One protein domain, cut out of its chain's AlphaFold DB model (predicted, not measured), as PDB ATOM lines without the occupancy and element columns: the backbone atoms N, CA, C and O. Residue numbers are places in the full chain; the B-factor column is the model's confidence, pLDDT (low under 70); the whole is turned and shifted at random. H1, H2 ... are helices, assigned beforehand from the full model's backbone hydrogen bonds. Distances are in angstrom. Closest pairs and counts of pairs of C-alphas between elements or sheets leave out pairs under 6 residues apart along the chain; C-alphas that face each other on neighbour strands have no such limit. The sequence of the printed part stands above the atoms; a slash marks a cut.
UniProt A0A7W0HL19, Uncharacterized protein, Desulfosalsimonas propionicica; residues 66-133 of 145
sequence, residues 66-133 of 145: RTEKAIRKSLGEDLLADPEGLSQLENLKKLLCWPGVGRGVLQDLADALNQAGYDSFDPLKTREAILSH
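Overview. This is residues 66 to 133 of the 145 residues of an uncharacterized protein of Desulfosalsimonas propionicica (UniProt A0A7W0HL19). The longest helix, H5, runs along one side of a clump of crossed helices; H1 crosses near its start, and after residue 116 the backbone folds back through a short link into H6. H2, H3 and H4 make the other side. The printed part has 68 residues, six named helices in order H1 to H6, no named strand: all helix, compact, radius of gyration of the C-alphas 10.8 A, spans 29 by 23 by 18 A.

Along the chain. H5, residues 103 to 116, spans 20.1 A from C-alpha 103 at (-41.332, 53.454, 12.376). H1 is residues 66 to 74, H2 78 to 81, H3 83 to 87, H4 89 to 96, and H6 123 to 131, ending at C-alpha 131 (-45.217, 45.105, 19.821).

Arrangement. H5 touches H1 with residues 105 to 109 alone, about perpendicular at 79 degrees; the closest C-alphas, Thr 67 and Val 105, are 5.4 A apart. H5 and H6 touch at a steep tilt of 45 degrees, opposite ways, closest at C-alphas Leu 106 and Pro 123, 5.6 A. H2 and H3 only just touch, only at the corner, with 3 pairs of C-alphas within 8 A, closest Leu 79 and Leu 86, 6.6 A. Every O i to N i+4 pair is within hydrogen-bond range in H1, H3, H4, H5 and H6; H2 is too short for one.

Size, cuts and confidence. The farthest C-alphas, Ala 116 and His 133, are 30.8 A apart. The printed part has no cut and no long link; pLDDT is under 70 at residue 133.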
ATOM      1  N   ARG A  66     -29.372  55.935   7.299       89.06
ATOM      2  CA  ARG A  66     -29.806  55.581   8.658       89.06
ATOM      3  C   ARG A  66     -30.241  54.120   8.718       89.06
ATOM      4  O   ARG A  66     -29.833  53.429   9.647       89.06
ATOM      5  N   THR A  67     -31.046  53.678   7.759       91.75
ATOM      6  CA  THR A  67     -31.557  52.305   7.683       91.75
ATOM      7  C   THR A  67     -30.448  51.325   7.328       91.75
ATOM      8  O   THR A  67     -30.291  50.342   8.043       91.75
ATOM      9  N   GLU A  68     -29.583  51.650   6.359       92.12
ATOM     10  CA  GLU A  68     -28.372  50.862   6.052       92.12
ATOM     11  C   GLU A  68     -27.523  50.647   7.318       92.12
ATOM     12  O   GLU A  68     -27.125  49.531   7.655       92.12
ATOM     13  N   LYS A  69     -27.271  51.724   8.077       91.56
ATOM     14  CA  LYS A  69     -26.499  51.648   9.324       91.56
ATOM     15  C   LYS A  69     -27.208  50.830  10.404       91.56
ATOM     16  O   LYS A  69     -26.517  50.173  11.179       91.56
ATOM     17  N   ALA A  70     -28.535  50.907  10.490       93.12
ATOM     18  CA  ALA A  70     -29.311  50.105  11.426       93.12
ATOM     19  C   ALA A  70     -29.185  48.618  11.083       93.12
ATOM     20  O   ALA A  70     -28.704  47.872  11.928       93.12
ATOM     21  N   ILE A  71     -29.482  48.232   9.837       93.62
ATOM     22  CA  ILE A  71     -29.393  46.849   9.345       93.62
ATOM     23  C   ILE A  71     -28.004  46.272   9.608       93.62
ATOM     24  O   ILE A  71     -27.882  45.271  10.308       93.62
ATOM     25  N   ARG A  72     -26.949  46.963   9.166       93.12
ATOM     26  CA  ARG A  72     -25.569  46.496   9.349       93.12
ATOM     27  C   ARG A  72     -25.201  46.266  10.814       93.12
ATOM     28  O   ARG A  72     -24.447  45.351  11.119       93.12
ATOM     29  N   LYS A  73     -25.708  47.098  11.730       92.62
ATOM     30  CA  LYS A  73     -25.417  46.968  13.165       92.62
ATOM     31  C   LYS A  73     -26.269  45.917  13.868       92.62
ATOM     32  O   LYS A  73     -25.774  45.299  14.802       92.62
ATOM     33  N   SER A  74     -27.532  45.758  13.475       92.75
ATOM     34  CA  SER A  74     -28.470  44.871  14.167       92.75
ATOM     35  C   SER A  74     -28.535  43.465  13.579       92.75
ATOM     36  O   SER A  74     -28.829  42.525  14.310       92.75
ATOM     37  N   LEU A  75     -28.321  43.329  12.269       93.00
ATOM     38  CA  LEU A  75     -28.511  42.084  11.515       93.00
ATOM     39  C   LEU A  75     -27.220  41.578  10.863       93.00
ATOM     40  O   LEU A  75     -27.120  40.388  10.591       93.00
ATOM     41  N   GLY A  76     -26.239  42.459  10.659       92.00
ATOM     42  CA  GLY A  76     -24.999  42.156   9.945       92.00
ATOM     43  C   GLY A  76     -24.988  42.743   8.536       92.00
ATOM     44  O   GLY A  76     -26.015  43.176   8.014       92.00
ATOM     45  N   GLU A  77     -23.797  42.825   7.945       92.00
ATOM     46  CA  GLU A  77     -23.605  43.383   6.602       92.00
ATOM     47  C   GLU A  77     -24.105  42.436   5.504       92.00
ATOM     48  O   GLU A  77     -24.729  42.905   4.560       92.00
ATOM     49  N   ASP A  78     -23.955  41.123   5.686       91.50
ATOM     50  CA  ASP A  78     -24.374  40.107   4.708       91.50
ATOM     51  C   ASP A  78     -25.866  40.189   4.368       91.50
ATOM     52  O   ASP A  78     -26.267  39.967   3.230       91.50
ATOM     53  N   LEU A  79     -26.702  40.590   5.331       92.62
ATOM     54  CA  LEU A  79     -28.140  40.710   5.108       92.62
ATOM     55  C   LEU A  79     -28.506  41.894   4.191       92.62
ATOM     56  O   LEU A  79     -29.613  41.944   3.672       92.62
ATOM     57  N   LEU A  80     -27.590  42.839   3.936       91.38
ATOM     58  CA  LEU A  80     -27.777  43.858   2.891       91.38
ATOM     59  C   LEU A  80     -27.682  43.271   1.474       91.38
ATOM     60  O   LEU A  80     -28.117  43.924   0.526       91.38
ATOM     61  N   ALA A  81     -27.121  42.070   1.320       91.81
ATOM     62  CA  ALA A  81     -27.100  41.335   0.060       91.81
ATOM     63  C   ALA A  81     -28.313  40.400  -0.105       91.81
ATOM     64  O   ALA A  81     -28.491  39.840  -1.184       91.81
ATOM     65  N   ASP A  82     -29.154  40.257   0.927       92.69
ATOM     66  CA  ASP A  82     -30.300  39.341   0.962       92.69
ATOM     67  C   ASP A  82     -31.626  40.094   1.232       92.69
ATOM     68  O   ASP A  82     -32.077  40.211   2.379       92.69
ATOM     69  N   PRO A  83     -32.267  40.642   0.178       90.94
ATOM     70  CA  PRO A  83     -33.530  41.375   0.288       90.94
ATOM     71  C   PRO A  83     -34.677  40.525   0.845       90.94
ATOM     72  O   PRO A  83     -35.499  41.025   1.614       90.94
ATOM     73  N   GLU A  84     -34.722  39.240   0.482       91.06
ATOM     74  CA  GLU A  84     -35.747  38.301   0.948       91.06
ATOM     75  C   GLU A  84     -35.564  38.002   2.438       91.06
ATOM     76  O   GLU A  84     -36.522  38.048   3.211       91.06
ATOM     77  N   GLY A  85     -34.324  37.791   2.882       92.62
ATOM     78  CA  GLY A  85     -33.994  37.666   4.298       92.62
ATOM     79  C   GLY A  85     -34.424  38.884   5.117       92.62
ATOM     80  O   GLY A  85     -34.897  38.739   6.250       92.62
ATOM     81  N   LEU A  86     -34.326  40.095   4.564       91.56
ATOM     82  CA  LEU A  86     -34.733  41.323   5.257       91.56
ATOM     83  C   LEU A  86     -36.240  41.458   5.464       91.56
ATOM     84  O   LEU A  86     -36.643  42.083   6.449       91.56
ATOM     85  N   SER A  87     -37.070  40.884   4.591       90.62
ATOM     86  CA  SER A  87     -38.530  40.912   4.746       90.62
ATOM     87  C   SER A  87     -39.040  39.875   5.761       90.62
ATOM     88  O   SER A  87     -40.190  39.943   6.206       90.62
ATOM     89  N   GLN A  88     -38.178  38.958   6.216       92.06
ATOM     90  CA  GLN A  88     -38.536  37.950   7.210       92.06
ATOM     91  C   GLN A  88     -38.840  38.562   8.581       92.06
ATOM     92  O   GLN A  88     -38.071  39.344   9.150       92.06
ATOM     93  N   LEU A  89     -39.940  38.109   9.189       89.50
ATOM     94  CA  LEU A  89     -40.429  38.622  10.469       89.50
ATOM     95  C   LEU A  89     -39.388  38.545  11.601       89.50
ATOM     96  O   LEU A  89     -39.369  39.411  12.475       89.50
ATOM     97  N   GLU A  90     -38.525  37.526  11.618       90.88
ATOM     98  CA  GLU A  90     -37.469  37.394  12.630       90.88
ATOM     99  C   GLU A  90     -36.412  38.499  12.532       90.88
ATOM    100  O   GLU A  90     -36.001  39.064  13.551       90.88
ATOM    101  N   ASN A  91     -36.020  38.857  11.312       93.25
ATOM    102  CA  ASN A  91     -35.057  39.921  11.056       93.25
ATOM    103  C   ASN A  91     -35.687  41.297  11.294       93.25
ATOM    104  O   ASN A  91     -35.083  42.144  11.953       93.25
ATOM    105  N   LEU A  92     -36.954  41.484  10.910       92.12
ATOM    106  CA  LEU A  92     -37.715  42.698  11.226       92.12
ATOM    107  C   LEU A  92     -37.890  42.901  12.740       92.12
ATOM    108  O   LEU A  92     -37.783  44.029  13.228       92.12
ATOM    109  N   LYS A  93     -38.082  41.819  13.508       90.06
ATOM    110  CA  LYS A  93     -38.084  41.845  14.983       90.06
ATOM    111  C   LYS A  93     -36.749  42.324  15.537       90.06
ATOM    112  O   LYS A  93     -36.728  43.271  16.321       90.06
ATOM    113  N   LYS A  94     -35.644  41.692  15.129       90.38
ATOM    114  CA  LYS A  94     -34.291  42.067  15.572       90.38
ATOM    115  C   LYS A  94     -33.972  43.526  15.231       90.38
ATOM    116  O   LYS A  94     -33.466  44.249  16.087       90.38
ATOM    117  N   LEU A  95     -34.334  43.974  14.026       91.25
ATOM    118  CA  LEU A  95     -34.157  45.354  13.582       91.25
ATOM    119  C   LEU A  95     -34.948  46.334  14.456       91.25
ATOM    120  O   LEU A  95     -34.381  47.308  14.943       91.25
ATOM    121  N   LEU A  96     -36.235  46.067  14.705       89.12
ATOM    122  CA  LEU A  96     -37.091  46.949  15.508       89.12
ATOM    123  C   LEU A  96     -36.663  47.020  16.984       89.12
ATOM    124  O   LEU A  96     -36.856  48.049  17.627       89.12
ATOM    125  N   CYS A  97     -36.069  45.949  17.515       86.31
ATOM    126  CA  CYS A  97     -35.488  45.928  18.859       86.31
ATOM    127  C   CYS A  97     -34.221  46.784  18.992       86.31
ATOM    128  O   CYS A  97     -33.796  47.065  20.114       86.31
ATOM    129  N   TRP A  98     -33.584  47.168  17.883       87.38
ATOM    130  CA  TRP A  98     -32.324  47.893  17.933       87.38
ATOM    131  C   TRP A  98     -32.519  49.344  18.410       87.38
ATOM    132  O   TRP A  98     -33.391  50.059  17.902       87.38
ATOM    133  N   PRO A  99     -31.691  49.845  19.347       83.81
ATOM    134  CA  PRO A  99     -31.813  51.209  19.848       83.81
ATOM    135  C   PRO A  99     -31.780  52.263  18.734       83.81
ATOM    136  O   PRO A  99     -30.878  52.301  17.894       83.81
ATOM    137  N   GLY A 100     -32.768  53.159  18.741       81.12
ATOM    138  CA  GLY A 100     -32.887  54.237  17.757       81.12
ATOM    139  C   GLY A 100     -33.507  53.822  16.418       81.12
ATOM    140  O   GLY A 100     -33.641  54.676  15.531       81.12
ATOM    141  N   VAL A 101     -33.918  52.559  16.271       84.19
ATOM    142  CA  VAL A 101     -34.793  52.101  15.188       84.19
ATOM    143  C   VAL A 101     -36.246  52.337  15.588       84.19
ATOM    144  O   VAL A 101     -36.674  52.042  16.697       84.19
ATOM    145  N   GLY A 102     -37.013  52.926  14.677       80.81
ATOM    146  CA  GLY A 102     -38.430  53.208  14.883       80.81
ATOM    147  C   GLY A 102     -39.199  53.060  13.579       80.81
ATOM    148  O   GLY A 102     -38.668  52.545  12.596       80.81
ATOM    149  N   ARG A 103     -40.436  53.572  13.542       84.50
ATOM    150  CA  ARG A 103     -41.332  53.454  12.376       84.50
ATOM    151  C   ARG A 103     -40.673  53.887  11.062       84.50
ATOM    152  O   ARG A 103     -40.844  53.215  10.057       84.50
ATOM    153  N   GLY A 104     -39.904  54.978  11.084       88.62
ATOM    154  CA  GLY A 104     -39.275  55.514   9.876       88.62
ATOM    155  C   GLY A 104     -38.280  54.557   9.215       88.62
ATOM    156  O   GLY A 104     -38.173  54.572   8.002       88.62
ATOM    157  N   VAL A 105     -37.598  53.704   9.985       91.56
ATOM    158  CA  VAL A 105     -36.628  52.736   9.437       91.56
ATOM    159  C   VAL A 105     -37.345  51.564   8.767       91.56
ATOM    160  O   VAL A 105     -36.932  51.135   7.700       91.56
ATOM    161  N   LEU A 106     -38.440  51.075   9.363       91.88
ATOM    162  CA  LEU A 106     -39.253  50.018   8.752       91.88
ATOM    163  C   LEU A 106     -39.944  50.498   7.474       91.88
ATOM    164  O   LEU A 106     -40.002  49.747   6.511       91.88
ATOM    165  N   GLN A 107     -40.446  51.737   7.467       93.81
ATOM    166  CA  GLN A 107     -41.038  52.330   6.270       93.81
ATOM    167  C   GLN A 107     -39.994  52.477   5.159       93.81
ATOM    168  O   GLN A 107     -40.227  52.016   4.054       93.81
ATOM    169  N   ASP A 108     -38.829  53.045   5.478       92.94
ATOM    170  CA  ASP A 108     -37.728  53.230   4.525       92.94
ATOM    171  C   ASP A 108     -37.246  51.895   3.937       92.94
ATOM    172  O   ASP A 108     -37.022  51.805   2.737       92.94
ATOM    173  N   LEU A 109     -37.152  50.835   4.751       93.75
ATOM    174  CA  LEU A 109     -36.826  49.492   4.261       93.75
ATOM    175  C   LEU A 109     -37.921  48.932   3.341       93.75
ATOM    176  O   LEU A 109     -37.609  48.424   2.270       93.75
ATOM    177  N   ALA A 110     -39.192  49.032   3.735       94.38
ATOM    178  CA  ALA A 110     -40.297  48.527   2.923       94.38
ATOM    179  C   ALA A 110     -40.413  49.263   1.579       94.38
ATOM    180  O   ALA A 110     -40.619  48.626   0.543       94.38
ATOM    181  N   ASP A 111     -40.242  50.586   1.585       93.62
ATOM    182  CA  ASP A 111     -40.230  51.416   0.381       93.62
ATOM    183  C   ASP A 111     -39.037  51.063  -0.515       93.62
ATOM    184  O   ASP A 111     -39.197  50.977  -1.732       93.62
ATOM    185  N   ALA A 112     -37.863  50.806   0.072       92.12
ATOM    186  CA  ALA A 112     -36.668  50.411  -0.664       92.12
ATOM    187  C   ALA A 112     -36.819  49.050  -1.357       92.12
ATOM    188  O   ALA A 112     -36.470  48.927  -2.531       92.12
ATOM    189  N   LEU A 113     -37.376  48.053  -0.661       93.50
ATOM    190  CA  LEU A 113     -37.666  46.737  -1.238       93.50
ATOM    191  C   LEU A 113     -38.672  46.850  -2.390       93.50
ATOM    192  O   LEU A 113     -38.411  46.338  -3.476       93.50
ATOM    193  N   ASN A 114     -39.758  47.608  -2.196       93.12
ATOM    194  CA  ASN A 114     -40.762  47.846  -3.236       93.12
ATOM    195  C   ASN A 114     -40.171  48.542  -4.470       93.12
ATOM    196  O   ASN A 114     -40.445  48.139  -5.597       93.12
ATOM    197  N   GLN A 115     -39.357  49.586  -4.277       90.44
ATOM    198  CA  GLN A 115     -38.727  50.314  -5.386       90.44
ATOM    199  C   GLN A 115     -37.724  49.457  -6.162       90.44
ATOM    200  O   GLN A 115     -37.587  49.634  -7.370       90.44
ATOM    201  N   ALA A 116     -37.060  48.523  -5.482       88.31
ATOM    202  CA  ALA A 116     -36.153  47.560  -6.094       88.31
ATOM    203  C   ALA A 116     -36.863  46.343  -6.722       88.31
ATOM    204  O   ALA A 116     -36.207  45.541  -7.381       88.31
ATOM    205  N   GLY A 117     -38.184  46.207  -6.549       91.00
ATOM    206  CA  GLY A 117     -38.973  45.106  -7.109       91.00
ATOM    207  C   GLY A 117     -38.942  43.808  -6.297       91.00
ATOM    208  O   GLY A 117     -39.241  42.753  -6.850       91.00
ATOM    209  N   TYR A 118     -38.584  43.873  -5.012       92.50
ATOM    210  CA  TYR A 118     -38.605  42.732  -4.095       92.50
ATOM    211  C   TYR A 118     -39.906  42.654  -3.297       92.50
ATOM    212  O   TYR A 118     -40.580  43.664  -3.073       92.50
ATOM    213  N   ASP A 119     -40.203  41.456  -2.791       89.06
ATOM    214  CA  ASP A 119     -41.296  41.246  -1.850       89.06
ATOM    215  C   ASP A 119     -41.074  42.066  -0.576       89.06
ATOM    216  O   ASP A 119     -40.080  41.930   0.144       89.06
ATOM    217  N   SER A 120     -42.033  42.945  -0.305       90.62
ATOM    218  CA  SER A 120     -42.014  43.854   0.833       90.62
ATOM    219  C   SER A 120     -43.025  43.428   1.900       90.62
ATOM    220  O   SER A 120     -43.671  42.383   1.825       90.62
ATOM    221  N   PHE A 121     -43.165  44.245   2.937       92.19
ATOM    222  CA  PHE A 121     -44.056  44.007   4.066       92.19
ATOM    223  C   PHE A 121     -44.820  45.279   4.427       92.19
ATOM    224  O   PHE A 121     -44.398  46.389   4.115       92.19
ATOM    225  N   ASP A 122     -45.938  45.127   5.139       91.94
ATOM    226  CA  ASP A 122     -46.686  46.255   5.697       91.94
ATOM    227  C   ASP A 122     -46.006  46.737   6.997       91.94
ATOM    228  O   ASP A 122     -46.038  46.024   8.010       91.94
ATOM    229  N   PRO A 123     -45.398  47.941   7.028       90.31
ATOM    230  CA  PRO A 123     -44.634  48.403   8.187       90.31
ATOM    231  C   PRO A 123     -45.487  48.597   9.441       90.31
ATOM    232  O   PRO A 123     -44.978  48.455  10.559       90.31
ATOM    233  N   LEU A 124     -46.767  48.949   9.279       88.50
ATOM    234  CA  LEU A 124     -47.686  49.172  10.393       88.50
ATOM    235  C   LEU A 124     -48.102  47.840  11.003       88.50
ATOM    236  O   LEU A 124     -47.881  47.636  12.199       88.50
ATOM    237  N   LYS A 125     -48.595  46.910  10.175       88.00
ATOM    238  CA  LYS A 125     -49.000  45.575  10.642       88.00
ATOM    239  C   LYS A 125     -47.837  44.821  11.268       88.00
ATOM    240  O   LYS A 125     -47.990  44.250  12.346       88.00
ATOM    241  N   THR A 126     -46.657  44.862  10.649       88.12
ATOM    242  CA  THR A 126     -45.462  44.211  11.200       88.12
ATOM    243  C   THR A 126     -45.091  44.798  12.556       88.12
ATOM    244  O   THR A 126     -44.853  44.060  13.511       88.12
ATOM    245  N   ARG A 127     -45.095  46.127  12.694       86.19
ATOM    246  CA  ARG A 127     -44.798  46.774  13.975       86.19
ATOM    247  C   ARG A 127     -45.813  46.400  15.057       86.19
ATOM    248  O   ARG A 127     -45.407  46.104  16.178       86.19
ATOM    249  N   GLU A 128     -47.103  46.402  14.741       87.44
ATOM    250  CA  GLU A 128     -48.165  46.015  15.679       87.44
ATOM    251  C   GLU A 128     -48.052  44.544  16.092       87.44
ATOM    252  O   GLU A 128     -48.123  44.230  17.282       87.44
ATOM    253  N   ALA A 129     -47.776  43.643  15.147       85.31
ATOM    254  CA  ALA A 129     -47.551  42.225  15.425       85.31
ATOM    255  C   ALA A 129     -46.348  41.999  16.360       85.31
ATOM    256  O   ALA A 129     -46.396  41.152  17.251       85.31
ATOM    257  N   ILE A 130     -45.279  42.783  16.198       83.62
ATOM    258  CA  ILE A 130     -44.079  42.683  17.036       83.62
ATOM    259  C   ILE A 130     -44.329  43.259  18.439       83.62
ATOM    260  O   ILE A 130     -43.939  42.643  19.432       83.62
ATOM    261  N   LEU A 131     -44.994  44.413  18.544       80.38
ATOM    262  CA  LEU A 131     -45.217  45.105  19.821       80.38
ATOM    263  C   LEU A 131     -46.369  44.519  20.655       80.38
ATOM    264  O   LEU A 131     -46.336  44.615  21.880       80.38
ATOM    265  N   SER A 132     -47.358  43.881  20.024       75.12
ATOM    266  CA  SER A 132     -48.486  43.211  20.700       75.12
ATOM    267  C   SER A 132     -48.083  41.966  21.500       75.12
ATOM    268  O   SER A 132     -48.876  41.468  22.294       75.12
ATOM    269  N   HIS A 133     -46.843  41.484  21.348       62.28
ATOM    270  CA  HIS A 133     -46.299  40.336  22.079       62.28
ATOM    271  C   HIS A 133     -45.181  40.754  23.061       62.28
ATOM    272  O   HIS A 133     -44.030  40.338  22.917       62.28
TER     273      HIS A 133